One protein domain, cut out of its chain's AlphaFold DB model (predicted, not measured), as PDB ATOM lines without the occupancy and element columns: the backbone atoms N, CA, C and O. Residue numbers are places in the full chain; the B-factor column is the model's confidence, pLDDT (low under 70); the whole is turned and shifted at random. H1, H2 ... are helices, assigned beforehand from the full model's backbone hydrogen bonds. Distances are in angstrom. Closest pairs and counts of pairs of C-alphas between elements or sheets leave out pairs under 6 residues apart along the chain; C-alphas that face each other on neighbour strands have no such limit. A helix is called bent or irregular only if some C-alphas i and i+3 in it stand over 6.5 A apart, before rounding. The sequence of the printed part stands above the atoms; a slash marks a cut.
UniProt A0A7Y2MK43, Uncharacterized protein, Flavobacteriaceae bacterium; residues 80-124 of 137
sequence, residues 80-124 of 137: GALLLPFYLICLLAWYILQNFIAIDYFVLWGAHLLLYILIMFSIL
ATOM      1  N   GLY A  80     117.106 161.853 112.119       56.88
ATOM      2  CA  GLY A  80     116.938 160.556 112.794       56.88
ATOM      3  C   GLY A  80     118.225 159.716 112.811       56.88
ATOM      4  O   GLY A  80     118.413 158.884 113.690       56.88
ATOM      5  N   ALA A  81     119.147 159.990 111.881       63.53
ATOM      6  CA  ALA A  81     120.408 159.268 111.718       63.53
ATOM      7  C   ALA A  81     121.405 159.434 112.871       63.53
ATOM      8  O   ALA A  81     122.172 158.516 113.126       63.53
ATOM      9  N   LEU A  82     121.400 160.579 113.560       67.81
ATOM     10  CA  LEU A  82     122.355 160.872 114.638       67.81
ATOM     11  C   LEU A  82     121.804 160.537 116.028       67.81
ATOM     12  O   LEU A  82     122.567 160.217 116.934       67.81
ATOM     13  N   LEU A  83     120.480 160.569 116.194       73.38
ATOM     14  CA  LEU A  83     119.836 160.304 117.483       73.38
ATOM     15  C   LEU A  83     119.965 158.838 117.911       73.38
ATOM     16  O   LEU A  83     120.147 158.565 119.093       73.38
ATOM     17  N   LEU A  84     119.922 157.900 116.961       74.31
ATOM     18  CA  LEU A  84     120.088 156.472 117.239       74.31
ATOM     19  C   LEU A  84     121.500 156.105 117.742       74.31
ATOM     20  O   LEU A  84     121.589 155.497 118.807       74.31
ATOM     21  N   PRO A  85     122.608 156.459 117.057       80.62
ATOM     22  CA  PRO A  85     123.943 156.165 117.575       80.62
ATOM     23  C   PRO A  85     124.217 156.904 118.888       80.62
ATOM     24  O   PRO A  85     124.826 156.325 119.780       80.62
ATOM     25  N   PHE A  86     123.710 158.130 119.060       83.00
ATOM     26  CA  PHE A  86     123.794 158.834 120.340       83.00
ATOM     27  C   PHE A  86     123.091 158.063 121.469       83.00
ATOM     28  O   PHE A  86     123.682 157.849 122.523       83.00
ATOM     29  N   TYR A  87     121.874 157.566 121.229       81.75
ATOM     30  CA  TYR A  87     121.147 156.722 122.180       81.75
ATOM     31  C   TYR A  87     121.921 155.446 122.538       81.75
ATOM     32  O   TYR A  87     122.027 155.107 123.713       81.75
ATOM     33  N   LEU A  88     122.510 154.766 121.550       84.38
ATOM     34  CA  LEU A  88     123.317 153.564 121.783       84.38
ATOM     35  C   LEU A  88     124.574 153.860 122.615       84.38
ATOM     36  O   LEU A  88     124.923 153.068 123.486       84.38
ATOM     37  N   ILE A  89     125.221 155.010 122.394       89.06
ATOM     38  CA  ILE A  89     126.359 155.462 123.208       89.06
ATOM     39  C   ILE A  89     125.909 155.743 124.644       89.06
ATOM     40  O   ILE A  89     126.570 155.297 125.579       89.06
ATOM     41  N   CYS A  90     124.779 156.431 124.834       84.75
ATOM     42  CA  CYS A  90     124.210 156.654 126.163       84.75
ATOM     43  C   CYS A  90     123.889 155.332 126.870       84.75
ATOM     44  O   CYS A  90     124.199 155.196 128.049       84.75
ATOM     45  N   LEU A  91     123.330 154.352 126.156       84.50
ATOM     46  CA  LEU A  91     122.995 153.031 126.692       84.50
ATOM     47  C   LEU A  91     124.253 152.237 127.077       84.50
ATOM     48  O   LEU A  91     124.285 151.605 128.130       84.50
ATOM     49  N   LEU A  92     125.317 152.316 126.274       88.75
ATOM     50  CA  LEU A  92     126.601 151.680 126.577       88.75
ATOM     51  C   LEU A  92     127.303 152.339 127.773       88.75
ATOM     52  O   LEU A  92     127.750 151.644 128.682       88.75
ATOM     53  N   ALA A  93     127.380 153.672 127.794       86.69
ATOM     54  CA  ALA A  93     127.942 154.419 128.919       86.69
ATOM     55  C   ALA A  93     127.173 154.108 130.210       86.69
ATOM     56  O   ALA A  93     127.770 153.867 131.257       86.69
ATOM     57  N   TRP A  94     125.848 154.031 130.102       80.56
ATOM     58  CA  TRP A  94     124.970 153.641 131.189       80.56
ATOM     59  C   TRP A  94     125.255 152.217 131.703       80.56
ATOM     60  O   TRP A  94     125.454 152.024 132.903       80.56
ATOM     61  N   TYR A  95     125.354 151.231 130.803       84.44
ATOM     62  CA  TYR A  95     125.691 149.841 131.139       84.44
ATOM     63  C   TYR A  95     127.032 149.709 131.884       84.44
ATOM     64  O   TYR A  95     127.211 148.800 132.694       84.44
ATOM     65  N   ILE A  96     127.970 150.627 131.640       86.94
ATOM     66  CA  ILE A  96     129.249 150.685 132.350       86.94
ATOM     67  C   ILE A  96     129.072 151.337 133.728       86.94
ATOM     68  O   ILE A  96     129.512 150.757 134.722       86.94
ATOM     69  N   LEU A  97     128.401 152.495 133.811       83.75
ATOM     70  CA  LEU A  97     128.230 153.253 135.059       83.75
ATOM     71  C   LEU A  97     127.496 152.476 136.160       83.75
ATOM     72  O   LEU A  97     127.840 152.629 137.329       83.75
ATOM     73  N   GLN A  98     126.531 151.619 135.813       81.12
ATOM     74  CA  GLN A  98     125.801 150.813 136.805       81.12
ATOM     75  C   GLN A  98     126.706 149.860 137.612       81.12
ATOM     76  O   GLN A  98     126.333 149.457 138.708       81.12
ATOM     77  N   ASN A  99     127.913 149.531 137.128       83.50
ATOM     78  CA  ASN A  99     128.879 148.734 137.901       83.50
ATOM     79  C   ASN A  99     129.497 149.519 139.071       83.50
ATOM     80  O   ASN A  99     130.124 148.928 139.945       83.50
ATOM     81  N   PHE A 100     129.343 150.845 139.078       86.56
ATOM     82  CA  PHE A 100     129.945 151.750 140.056       86.56
ATOM     83  C   PHE A 100     128.908 152.453 140.939       86.56
ATOM     84  O   PHE A 100     129.283 153.100 141.914       86.56
ATOM     85  N   ILE A 101     127.615 152.354 140.609       81.62
ATOM     86  CA  ILE A 101     126.539 153.068 141.303       81.62
ATOM     87  C   ILE A 101     125.357 152.123 141.533       81.62
ATOM     88  O   ILE A 101     124.822 151.548 140.588       81.62
ATOM     89  N   ALA A 102     124.915 151.996 142.786       79.94
ATOM     90  CA  ALA A 102     123.727 151.228 143.148       79.94
ATOM     91  C   ALA A 102     122.459 152.034 142.822       79.94
ATOM     92  O   ALA A 102     121.968 152.802 143.647       79.94
ATOM     93  N   ILE A 103     121.960 151.899 141.593       74.94
ATOM     94  CA  ILE A 103     120.720 152.538 141.137       74.94
ATOM     95  C   ILE A 103     119.663 151.463 140.889       74.94
ATOM     96  O   ILE A 103     119.957 150.398 140.352       74.94
ATOM     97  N   ASP A 104     118.425 151.752 141.288       80.69
ATOM     98  CA  ASP A 104     117.281 150.863 141.099       80.69
ATOM     99  C   ASP A 104     116.970 150.667 139.605       80.69
ATOM    100  O   ASP A 104     116.742 151.635 138.873       80.69
ATOM    101  N   TYR A 105     116.901 149.407 139.167       78.69
ATOM    102  CA  TYR A 105     116.554 149.024 137.800       78.69
ATOM    103  C   TYR A 105     115.239 149.646 137.310       78.69
ATOM    104  O   TYR A 105     115.150 150.019 136.140       78.69
ATOM    105  N   PHE A 106     114.233 149.817 138.170       83.62
ATOM    106  CA  PHE A 106     112.939 150.388 137.794       83.62
ATOM    107  C   PHE A 106     113.068 151.819 137.250       83.62
ATOM    108  O   PHE A 106     112.488 152.155 136.213       83.62
ATOM    109  N   VAL A 107     113.893 152.649 137.895       80.88
ATOM    110  CA  VAL A 107     114.155 154.033 137.465       80.88
ATOM    111  C   VAL A 107     114.851 154.055 136.097       80.88
ATOM    112  O   VAL A 107     114.575 154.919 135.263       80.88
ATOM    113  N   LEU A 108     115.702 153.063 135.825       74.44
ATOM    114  CA  LEU A 108     116.480 152.958 134.587       74.44
ATOM    115  C   LEU A 108     115.626 152.586 133.387       74.44
ATOM    116  O   LEU A 108     115.692 153.250 132.349       74.44
ATOM    117  N   TRP A 109     114.797 151.556 133.548       82.12
ATOM    118  CA  TRP A 109     113.850 151.141 132.520       82.12
ATOM    119  C   TRP A 109     112.844 152.257 132.218       82.12
ATOM    120  O   TRP A 109     112.548 152.504 131.048       82.12
ATOM    121  N   GLY A 110     112.402 153.000 133.240       87.94
ATOM    122  CA  GLY A 110     111.559 154.185 133.070       87.94
ATOM    123  C   GLY A 110     112.228 155.289 132.242       87.94
ATOM    124  O   GLY A 110     111.628 155.801 131.296       87.94
ATOM    125  N   ALA A 111     113.488 155.623 132.538       81.56
ATOM    126  CA  ALA A 111     114.243 156.629 131.789       81.56
ATOM    127  C   ALA A 111     114.512 156.207 130.331       81.56
ATOM    128  O   ALA A 111     114.393 157.028 129.419       81.56
ATOM    129  N   HIS A 112     114.822 154.927 130.093       81.44
ATOM    130  CA  HIS A 112     115.016 154.382 128.744       81.44
ATOM    131  C   HIS A 112     113.725 154.421 127.930       81.44
ATOM    132  O   HIS A 112     113.737 154.856 126.777       81.44
ATOM    133  N   LEU A 113     112.606 154.022 128.536       85.38
ATOM    134  CA  LEU A 113     111.297 154.072 127.896       85.38
ATOM    135  C   LEU A 113     110.912 155.514 127.537       85.38
ATOM    136  O   LEU A 113     110.488 155.769 126.411       85.38
ATOM    137  N   LEU A 114     111.119 156.464 128.453       86.31
ATOM    138  CA  LEU A 114     110.853 157.882 128.204       86.31
ATOM    139  C   LEU A 114     111.706 158.422 127.047       86.31
ATOM    140  O   LEU A 114     111.180 159.066 126.140       86.31
ATOM    141  N   LEU A 115     113.010 158.131 127.040       81.12
ATOM    142  CA  LEU A 115     113.917 158.573 125.982       81.12
ATOM    143  C   LEU A 115     113.564 157.944 124.626       81.12
ATOM    144  O   LEU A 115     113.546 158.644 123.613       81.12
ATOM    145  N   TYR A 116     113.219 156.655 124.604       81.50
ATOM    146  CA  TYR A 116     112.752 155.965 123.401       81.50
ATOM    147  C   TYR A 116     111.481 156.612 122.834       81.50
ATOM    148  O   TYR A 116     111.408 156.891 121.633       81.50
ATOM    149  N   ILE A 117     110.509 156.925 123.697       84.62
ATOM    150  CA  ILE A 117     109.276 157.623 123.313       84.62
ATOM    151  C   ILE A 117     109.594 159.008 122.739       84.62
ATOM    152  O   ILE A 117     109.048 159.361 121.697       84.62
ATOM    153  N   LEU A 118     110.500 159.778 123.351       79.06
ATOM    154  CA  LEU A 118     110.900 161.097 122.844       79.06
ATOM    155  C   LEU A 118     111.582 161.010 121.470       79.06
ATOM    156  O   LEU A 118     111.287 161.818 120.585       79.06
ATOM    157  N   ILE A 119     112.443 160.011 121.255       76.62
ATOM    158  CA  ILE A 119     113.088 159.771 119.956       76.62
ATOM    159  C   ILE A 119     112.036 159.411 118.905       76.62
ATOM    160  O   ILE A 119     112.002 160.037 117.842       76.62
ATOM    161  N   MET A 120     111.137 158.469 119.202       73.00
ATOM    162  CA  MET A 120     110.051 158.097 118.291       73.00
ATOM    163  C   MET A 120     109.135 159.278 117.985       73.00
ATOM    164  O   MET A 120     108.854 159.556 116.820       73.00
ATOM    165  N   PHE A 121     108.749 160.045 119.002       74.00
ATOM    166  CA  PHE A 121     107.937 161.244 118.841       74.00
ATOM    167  C   PHE A 121     108.629 162.287 117.951       74.00
ATOM    168  O   PHE A 121     107.992 162.852 117.063       74.00
ATOM    169  N   SER A 122     109.940 162.497 118.110       69.12
ATOM    170  CA  SER A 122     110.716 163.434 117.282       69.12
ATOM    171  C   SER A 122     110.792 163.026 115.804       69.12
ATOM    172  O   SER A 122     110.883 163.890 114.928       69.12
ATOM    173  N   ILE A 123     110.725 161.720 115.523       67.81
ATOM    174  CA  ILE A 123     110.710 161.160 114.168       67.81
ATOM    175  C   ILE A 123     109.301 161.258 113.565       67.81
ATOM    176  O   ILE A 123     109.168 161.668 112.412       67.81
ATOM    177  N   LEU A 124     108.256 160.933 114.338       63.91
ATOM    178  CA  LEU A 124     106.856 160.921 113.893       63.91
ATOM    179  C   LEU A 124     106.246 162.322 113.735       63.91
ATOM    180  O   LEU A 124     105.584 162.596 112.737       63.91
TER     181      LEU A 124
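This is residues 80 to 124 of the 137 residues of an uncharacterized protein of Flavobacteriaceae bacterium (UniProt A0A7Y2MK43). Two long helices, H2 and H1, run side by side in opposite directions, spaced well apart along most of their length and joined at one end by a loop, like a loosely closed U. They come nearest each other at the end away from the loop, where residues 80 and 123 lie, and the U is thin and flat. The printed part has 45 residues with two named helices, H1 then H2 along the chain, and no named strand; the class is all helix. The whole is loose, with a radius of gyration of the C-alphas of 11.7 A, and spans 35 by 18 by 7 A.

Start with H2, residues 105 to 124, the longest helix by residues, and look across to H1, residues 80 to 97. The two are close but not clearly touching, with 2 pairs of C-alphas within 8 A. Their closest C-alphas are those of Gly 80 and Ile 123, 6.4 A apart. Their centres are 12.1 A apart. Their lines stand at a shallow tilt of 8 degrees, and they run opposite ways. In H2 every O i to N i+4 pair is within hydrogen-bond range; in H1 12 of 14 are.

Find C-alpha 105 at (116.554, 149.024, 137.800); from there H2 runs 28.4 A to C-alpha 124 at (106.856, 160.921, 113.893). Then find C-alpha 80 at (116.938, 160.556, 112.794), where H1 begins; it measures 26.0 A to C-alpha 97. H1 is neither bent nor irregular, but only just: C-alphas 81 and 84 are 6.2 A apart.

The two C-alphas farthest apart are those of Phe 100 and Leu 124, at 36.1 A. The link from H1 to H2, 7 residues, is short. Residues 99 to 107, of which 105 to 107 belong to H2, stand free. The printed part has no cut. Its mean pLDDT is 79.5, and you will find values under 70 at residues 80 to 82 and 122 to 124 of this model.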